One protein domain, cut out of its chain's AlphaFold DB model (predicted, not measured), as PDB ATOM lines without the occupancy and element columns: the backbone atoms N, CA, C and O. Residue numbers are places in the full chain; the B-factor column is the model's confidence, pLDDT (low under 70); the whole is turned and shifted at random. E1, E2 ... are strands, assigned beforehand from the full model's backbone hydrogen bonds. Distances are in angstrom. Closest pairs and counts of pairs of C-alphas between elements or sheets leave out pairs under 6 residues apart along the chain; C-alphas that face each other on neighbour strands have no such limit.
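Overview. This is residues 29 to 86 of the 91 residues of the protein "J281" of uncultured bacterium (UniProt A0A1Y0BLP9). With little regular structure, this is a small sheet of three short strands among long loops; E3 is in the middle, its beginning paired with E2 and the rest with E1. The stretch of residues 42 to 62 ties back to E2 through residues 53 to 54. The 58 printed residues have no named helix and three strands, sheet order E1, E3, E2, antiparallel; the class is all strand, with 15 residues in named elements. It is compact, radius of gyration of the C-alphas 10.1 A, spanning 27 by 20 by 19 A.

Along the chain. E1, residues 36 to 41, begins at C-alpha (-25.376, 42.452, 35.078) and measures 17.2 A. E2, residues 63 to 65, measures 6.8 A. E3, residues 70 to 75, measures 16.9 A and ends at (-22.206, 38.618, 38.688).

Arrangement. E1 and E3 are antiparallel at 150 degrees, N 40 and O 72 being 2.8 A apart, within hydrogen-bond range. The hairpin E2 and E3 stands at 114 degrees, with N 63 and O 71 within range at 2.9 A.

Size, cuts and confidence. The farthest C-alphas, of Tyr 33 and Tyr 67, are 27.9 A apart. The link E1 to E2 is long. The printed part has no cut, and no printed residue is under pLDDT 70.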
ATOM      1  N   HIS A  29     -30.578  41.108  36.548       87.88
ATOM      2  CA  HIS A  29     -30.678  42.406  37.193       87.88
ATOM      3  C   HIS A  29     -29.444  43.258  36.882       87.88
ATOM      4  O   HIS A  29     -28.426  42.756  36.393       87.88
ATOM      5  N   ALA A  30     -29.528  44.551  37.171       86.44
ATOM      6  CA  ALA A  30     -28.399  45.469  37.113       86.44
ATOM      7  C   ALA A  30     -28.031  45.936  38.525       86.44
ATOM      8  O   ALA A  30     -28.910  46.317  39.295       86.44
ATOM      9  N   ASP A  31     -26.744  45.910  38.867       87.06
ATOM     10  CA  ASP A  31     -26.229  46.484  40.114       87.06
ATOM     11  C   ASP A  31     -26.100  48.010  39.990       87.06
ATOM     12  O   ASP A  31     -26.195  48.527  38.884       87.06
ATOM     13  N   ARG A  32     -25.809  48.755  41.062       82.38
ATOM     14  CA  ARG A  32     -25.715  50.233  41.044       82.38
ATOM     15  C   ARG A  32     -24.732  50.825  40.024       82.38
ATOM     16  O   ARG A  32     -24.783  52.022  39.746       82.38
ATOM     17  N   TYR A  33     -23.803  50.019  39.513       85.00
ATOM     18  CA  TYR A  33     -22.804  50.410  38.520       85.00
ATOM     19  C   TYR A  33     -23.208  50.008  37.094       85.00
ATOM     20  O   TYR A  33     -22.466  50.272  36.150       85.00
ATOM     21  N   GLY A  34     -24.372  49.378  36.918       84.19
ATOM     22  CA  GLY A  34     -24.840  48.859  35.637       84.19
ATOM     23  C   GLY A  34     -24.208  47.521  35.255       84.19
ATOM     24  O   GLY A  34     -24.192  47.176  34.076       84.19
ATOM     25  N   ARG A  35     -23.657  46.764  36.209       87.56
ATOM     26  CA  ARG A  35     -23.154  45.409  35.958       87.56
ATOM     27  C   ARG A  35     -24.308  44.419  36.046       87.56
ATOM     28  O   ARG A  35     -25.121  44.482  36.965       87.56
ATOM     29  N   ALA A  36     -24.362  43.495  35.094       88.81
ATOM     30  CA  ALA A  36     -25.376  42.452  35.078       88.81
ATOM     31  C   ALA A  36     -25.107  41.394  36.158       88.81
ATOM     32  O   ALA A  36     -23.970  40.942  36.335       88.81
ATOM     33  N   PHE A  37     -26.165  40.963  36.839       90.00
ATOM     34  CA  PHE A  37     -26.095  39.924  37.859       90.00
ATOM     35  C   PHE A  37     -27.386  39.111  37.942       90.00
ATOM     36  O   PHE A  37     -28.416  39.495  37.392       90.00
ATOM     37  N   GLN A  38     -27.323  37.980  38.639       91.50
ATOM     38  CA  GLN A  38     -28.474  37.140  38.960       91.50
ATOM     39  C   GLN A  38     -28.483  36.839  40.456       91.50
ATOM     40  O   GLN A  38     -27.429  36.803  41.097       91.50
ATOM     41  N   TYR A  39     -29.662  36.610  41.019       90.81
ATOM     42  CA  TYR A  39     -29.757  36.077  42.371       90.81
ATOM     43  C   TYR A  39     -29.572  34.565  42.355       90.81
ATOM     44  O   TYR A  39     -30.096  33.875  41.487       90.81
ATOM     45  N   GLU A  40     -28.871  34.043  43.351       92.50
ATOM     46  CA  GLU A  40     -28.731  32.612  43.591       92.50
ATOM     47  C   GLU A  40     -29.182  32.271  45.007       92.50
ATOM     48  O   GLU A  40     -28.926  33.005  45.962       92.50
ATOM     49  N   THR A  41     -29.834  31.124  45.153       89.81
ATOM     50  CA  THR A  41     -30.135  30.540  46.464       89.81
ATOM     51  C   THR A  41     -28.851  30.106  47.177       89.81
ATOM     52  O   THR A  41     -27.797  29.956  46.560       89.81
ATOM     53  N   ALA A  42     -28.937  29.808  48.476       83.12
ATOM     54  CA  ALA A  42     -27.812  29.264  49.247       83.12
ATOM     55  C   ALA A  42     -27.164  28.003  48.627       83.12
ATOM     56  O   ALA A  42     -25.991  27.732  48.872       83.12
ATOM     57  N   ASN A  43     -27.909  27.266  47.796       84.56
ATOM     58  CA  ASN A  43     -27.440  26.069  47.102       84.56
ATOM     59  C   ASN A  43     -26.777  26.373  45.742       84.56
ATOM     60  O   ASN A  43     -26.468  25.444  45.000       84.56
ATOM     61  N   GLY A  44     -26.604  27.650  45.380       84.62
ATOM     62  CA  GLY A  44     -26.033  28.079  44.098       84.62
ATOM     63  C   GLY A  44     -26.974  27.918  42.902       84.62
ATOM     64  O   GLY A  44     -26.527  27.967  41.761       84.62
ATOM     65  N   GLN A  45     -28.270  27.684  43.135       87.69
ATOM     66  CA  GLN A  45     -29.254  27.643  42.050       87.69
ATOM     67  C   GLN A  45     -29.729  29.061  41.720       87.69
ATOM     68  O   GLN A  45     -30.110  29.769  42.661       87.69
ATOM     69  N   PRO A  46     -29.771  29.453  40.433       87.62
ATOM     70  CA  PRO A  46     -30.267  30.759  40.028       87.62
ATOM     71  C   PRO A  46     -31.748  30.906  40.376       87.62
ATOM     72  O   PRO A  46     -32.542  29.968  40.254       87.62
ATOM     73  N   VAL A  47     -32.115  32.097  40.825       88.31
ATOM     74  CA  VAL A  47     -33.489  32.472  41.136       88.31
ATOM     75  C   VAL A  47     -34.204  32.797  39.820       88.31
ATOM     76  O   VAL A  47     -33.719  33.628  39.052       88.31
ATOM     77  N   PRO A  48     -35.350  32.161  39.521       85.38
ATOM     78  CA  PRO A  48     -36.106  32.467  38.311       85.38
ATOM     79  C   PRO A  48     -36.600  33.917  38.304       85.38
ATOM     80  O   PRO A  48     -37.095  34.393  39.320       85.38
ATOM     81  N   GLY A  49     -36.597  34.582  37.146       81.50
ATOM     82  CA  GLY A  49     -37.016  35.990  37.022       81.50
ATOM     83  C   GLY A  49     -38.475  36.313  37.375       81.50
ATOM     84  O   GLY A  49     -38.834  37.478  37.473       81.50
ATOM     85  N   ALA A  50     -39.328  35.300  37.560       83.31
ATOM     86  CA  ALA A  50     -40.696  35.479  38.057       83.31
ATOM     87  C   ALA A  50     -40.776  35.545  39.595       83.31
ATOM     88  O   ALA A  50     -41.837  35.837  40.145       83.31
ATOM     89  N   VAL A  51     -39.685  35.212  40.291       84.94
ATOM     90  CA  VAL A  51     -39.601  35.241  41.750       84.94
ATOM     91  C   VAL A  51     -39.141  36.623  42.177       84.94
ATOM     92  O   VAL A  51     -38.057  37.061  41.804       84.94
ATOM     93  N   LYS A  52     -39.947  37.280  43.010       84.62
ATOM     94  CA  LYS A  52     -39.556  38.558  43.605       84.62
ATOM     95  C   LYS A  52     -38.457  38.339  44.633       84.62
ATOM     96  O   LYS A  52     -38.557  37.429  45.464       84.62
ATOM     97  N   VAL A  53     -37.443  39.193  44.583       86.75
ATOM     98  CA  VAL A  53     -36.340  39.221  45.540       86.75
ATOM     99  C   VAL A  53     -36.308  40.586  46.198       86.75
ATOM    100  O   VAL A  53     -36.259  41.598  45.516       86.75
ATOM    101  N   ASP A  54     -36.322  40.581  47.522       88.12
ATOM    102  CA  ASP A  54     -35.978  41.724  48.356       88.12
ATOM    103  C   ASP A  54     -34.448  41.680  48.578       88.12
ATOM    104  O   ASP A  54     -33.978  40.767  49.270       88.12
ATOM    105  N   PRO A  55     -33.663  42.578  47.950       83.19
ATOM    106  CA  PRO A  55     -32.199  42.556  47.907       83.19
ATOM    107  C   PRO A  55     -31.509  42.560  49.274       83.19
ATOM    108  O   PRO A  55     -30.437  41.967  49.393       83.19
ATOM    109  N   ASP A  56     -32.150  43.129  50.304       83.75
ATOM    110  CA  ASP A  56     -31.591  43.282  51.659       83.75
ATOM    111  C   ASP A  56     -32.474  42.675  52.745       83.75
ATOM    112  O   ASP A  56     -32.435  43.068  53.915       83.75
ATOM    113  N   GLY A  57     -33.254  41.655  52.389       85.19
ATOM    114  CA  GLY A  57     -34.144  40.971  53.322       85.19
ATOM    115  C   GLY A  57     -33.492  40.472  54.619       85.19
ATOM    116  O   GLY A  57     -34.207  40.303  55.608       85.19
ATOM    117  N   TYR A  58     -32.172  40.248  54.620       86.44
ATOM    118  CA  TYR A  58     -31.367  39.870  55.787       86.44
ATOM    119  C   TYR A  58     -30.154  40.791  56.026       86.44
ATOM    120  O   TYR A  58     -29.273  40.449  56.819       86.44
ATOM    121  N   GLY A  59     -30.115  41.957  55.379       82.38
ATOM    122  CA  GLY A  59     -29.010  42.915  55.417       82.38
ATOM    123  C   GLY A  59     -28.149  42.915  54.147       82.38
ATOM    124  O   GLY A  59     -28.361  42.084  53.261       82.38
ATOM    125  N   PRO A  60     -27.149  43.817  54.072       80.19
ATOM    126  CA  PRO A  60     -26.416  44.099  52.842       80.19
ATOM    127  C   PRO A  60     -25.856  42.849  52.165       80.19
ATOM    128  O   PRO A  60     -25.078  42.092  52.756       80.19
ATOM    129  N   GLY A  61     -26.215  42.659  50.895       80.69
ATOM    130  CA  GLY A  61     -25.729  41.553  50.065       80.69
ATOM    131  C   GLY A  61     -26.340  40.185  50.388       80.69
ATOM    132  O   GLY A  61     -25.927  39.179  49.797       80.69
ATOM    133  N   VAL A  62     -27.309  40.124  51.306       87.12
ATOM    134  CA  VAL A  62     -28.111  38.931  51.585       87.12
ATOM    135  C   VAL A  62     -29.589  39.283  51.457       87.12
ATOM    136  O   VAL A  62     -30.249  39.711  52.407       87.12
ATOM    137  N   GLY A  63     -30.116  39.018  50.267       89.62
ATOM    138  CA  GLY A  63     -31.525  39.197  49.974       89.62
ATOM    139  C   GLY A  63     -32.381  38.045  50.476       89.62
ATOM    140  O   GLY A  63     -31.887  37.005  50.931       89.62
ATOM    141  N   LYS A  64     -33.693  38.203  50.333       89.69
ATOM    142  CA  LYS A  64     -34.672  37.134  50.516       89.69
ATOM    143  C   LYS A  64     -35.596  37.050  49.314       89.69
ATOM    144  O   LYS A  64     -36.034  38.066  48.785       89.69
ATOM    145  N   ASP A  65     -35.920  35.838  48.895       89.38
ATOM    146  CA  ASP A  65     -36.984  35.650  47.916       89.38
ATOM    147  C   ASP A  65     -38.377  35.807  48.553       89.38
ATOM    148  O   ASP A  65     -38.531  35.901  49.775       89.38
ATOM    149  N   GLN A  66     -39.422  35.795  47.723       86.44
ATOM    150  CA  GLN A  66     -40.820  35.890  48.164       86.44
ATOM    151  C   GLN A  66     -41.274  34.790  49.146       86.44
ATOM    152  O   GLN A  66     -42.336  34.918  49.752       86.44
ATOM    153  N   TYR A  67     -40.503  33.708  49.299       89.75
ATOM    154  CA  TYR A  67     -40.763  32.618  50.242       89.75
ATOM    155  C   TYR A  67     -39.933  32.743  51.529       89.75
ATOM    156  O   TYR A  67     -40.008  31.869  52.391       89.75
ATOM    157  N   GLY A  68     -39.135  33.808  51.669       89.44
ATOM    158  CA  GLY A  68     -38.247  34.022  52.808       89.44
ATOM    159  C   GLY A  68     -36.992  33.149  52.776       89.44
ATOM    160  O   GLY A  68     -36.403  32.892  53.821       89.44
ATOM    161  N   ARG A  69     -36.577  32.645  51.609       91.25
ATOM    162  CA  ARG A  69     -35.311  31.911  51.476       91.25
ATOM    163  C   ARG A  69     -34.183  32.901  51.179       91.25
ATOM    164  O   ARG A  69     -34.384  33.803  50.365       91.25
ATOM    165  N   PRO A  70     -32.999  32.742  51.793       91.19
ATOM    166  CA  PRO A  70     -31.881  33.643  51.561       91.19
ATOM    167  C   PRO A  70     -31.327  33.482  50.144       91.19
ATOM    168  O   PRO A  70     -31.141  32.361  49.654       91.19
ATOM    169  N   VAL A  71     -31.022  34.614  49.518       91.94
ATOM    170  CA  VAL A  71     -30.431  34.691  48.181       91.94
ATOM    171  C   VAL A  71     -29.256  35.667  48.164       91.94
ATOM    172  O   VAL A  71     -29.139  36.539  49.023       91.94
ATOM    173  N   ARG A  72     -28.350  35.508  47.201       91.81
ATOM    174  CA  ARG A  72     -27.171  36.367  47.027       91.81
ATOM    175  C   ARG A  72     -27.021  36.777  45.577       91.81
ATOM    176  O   ARG A  72     -27.284  35.976  44.687       91.81
ATOM    177  N   ALA A  73     -26.561  37.998  45.351       90.25
ATOM    178  CA  ALA A  73     -26.266  38.475  44.013       90.25
ATOM    179  C   ALA A  73     -24.925  37.914  43.516       90.25
ATOM    180  O   ALA A  73     -23.880  38.044  44.167       90.25
ATOM    181  N   ARG A  74     -24.954  37.304  42.334       91.12
ATOM    182  CA  ARG A  74     -23.785  36.802  41.623       91.12
ATOM    183  C   ARG A  74     -23.686  37.474  40.263       91.12
ATOM    184  O   ARG A  74     -24.627  37.444  39.470       91.12
ATOM    185  N   GLY A  75     -22.534  38.081  39.999       90.12
ATOM    186  CA  GLY A  75     -22.206  38.618  38.688       90.12
ATOM    187  C   GLY A  75     -22.178  37.511  37.641       90.12
ATOM    188  O   GLY A  75     -21.897  36.349  37.943       90.12
ATOM    189  N   LEU A  76     -22.436  37.869  36.383       86.38
ATOM    190  CA  LEU A  76     -22.365  36.908  35.275       86.38
ATOM    191  C   LEU A  76     -20.951  36.334  35.054       86.38
ATOM    192  O   LEU A  76     -20.794  35.333  34.365       86.38
ATOM    193  N   ASP A  77     -19.926  36.940  35.659       86.81
ATOM    194  CA  ASP A  77     -18.552  36.431  35.709       86.81
ATOM    195  C   ASP A  77     -18.341  35.343  36.783       86.81
ATOM    196  O   ASP A  77     -17.228  34.845  36.956       86.81
ATOM    197  N   GLY A  78     -19.395  34.971  37.517       84.19
ATOM    198  CA  GLY A  78     -19.375  33.957  38.568       84.19
ATOM    199  C   GLY A  78     -18.910  34.471  39.932       84.19
ATOM    200  O   GLY A  78     -18.852  33.693  40.890       84.19
ATOM    201  N   ARG A  79     -18.584  35.763  40.062       86.75
ATOM    202  CA  ARG A  79     -18.161  36.354  41.336       86.75
ATOM    203  C   ARG A  79     -19.356  36.826  42.149       86.75
ATOM    204  O   ARG A  79     -20.359  37.285  41.609       86.75
ATOM    205  N   LEU A  80     -19.242  36.739  43.473       85.81
ATOM    206  CA  LEU A  80     -20.192  37.424  44.346       85.81
ATOM    207  C   LEU A  80     -20.046  38.929  44.142       85.81
ATOM    208  O   LEU A  80     -18.924  39.441  44.098       85.81
ATOM    209  N   LEU A  81     -21.178  39.611  44.006       86.06
ATOM    210  CA  LEU A  81     -21.176  41.062  43.976       86.06
ATOM    211  C   LEU A  81     -20.850  41.627  45.357       86.06
ATOM    212  O   LEU A  81     -21.093  41.005  46.393       86.06
ATOM    213  N   GLU A  82     -20.296  42.835  45.355       85.56
ATOM    214  CA  GLU A  82     -20.098  43.591  46.582       85.56
ATOM    215  C   GLU A  82     -21.470  43.883  47.208       85.56
ATOM    216  O   GLU A  82     -22.365  44.328  46.486       85.56
ATOM    217  N   PRO A  83     -21.658  43.680  48.522       79.69
ATOM    218  CA  PRO A  83     -22.957  43.845  49.172       79.69
ATOM    219  C   PRO A  83     -23.659  45.165  48.840       79.69
ATOM    220  O   PRO A  83     -24.789  45.158  48.380       79.69
ATOM    221  N   LEU A  84     -22.936  46.282  48.953       81.75
ATOM    222  CA  LEU A  84     -23.450  47.637  48.706       81.75
ATOM    223  C   LEU A  84     -23.534  48.011  47.219       81.75
ATOM    224  O   LEU A  84     -23.819  49.167  46.887       81.75
ATOM    225  N   SER A  85     -23.172  47.090  46.322       82.56
ATOM    226  CA  SER A  85     -23.345  47.273  44.881       82.56
ATOM    227  C   SER A  85     -24.718  46.824  44.411       82.56
ATOM    228  O   SER A  85     -25.217  47.370  43.428       82.56
ATOM    229  N   VAL A  86     -25.334  45.879  45.119       82.56
ATOM    230  CA  VAL A  86     -26.727  45.510  44.891       82.56
ATOM    231  C   VAL A  86     -27.579  46.676  45.390       82.56
ATOM    232  O   VAL A  86     -27.372  47.106  46.520       82.56
TER     233      VAL A  86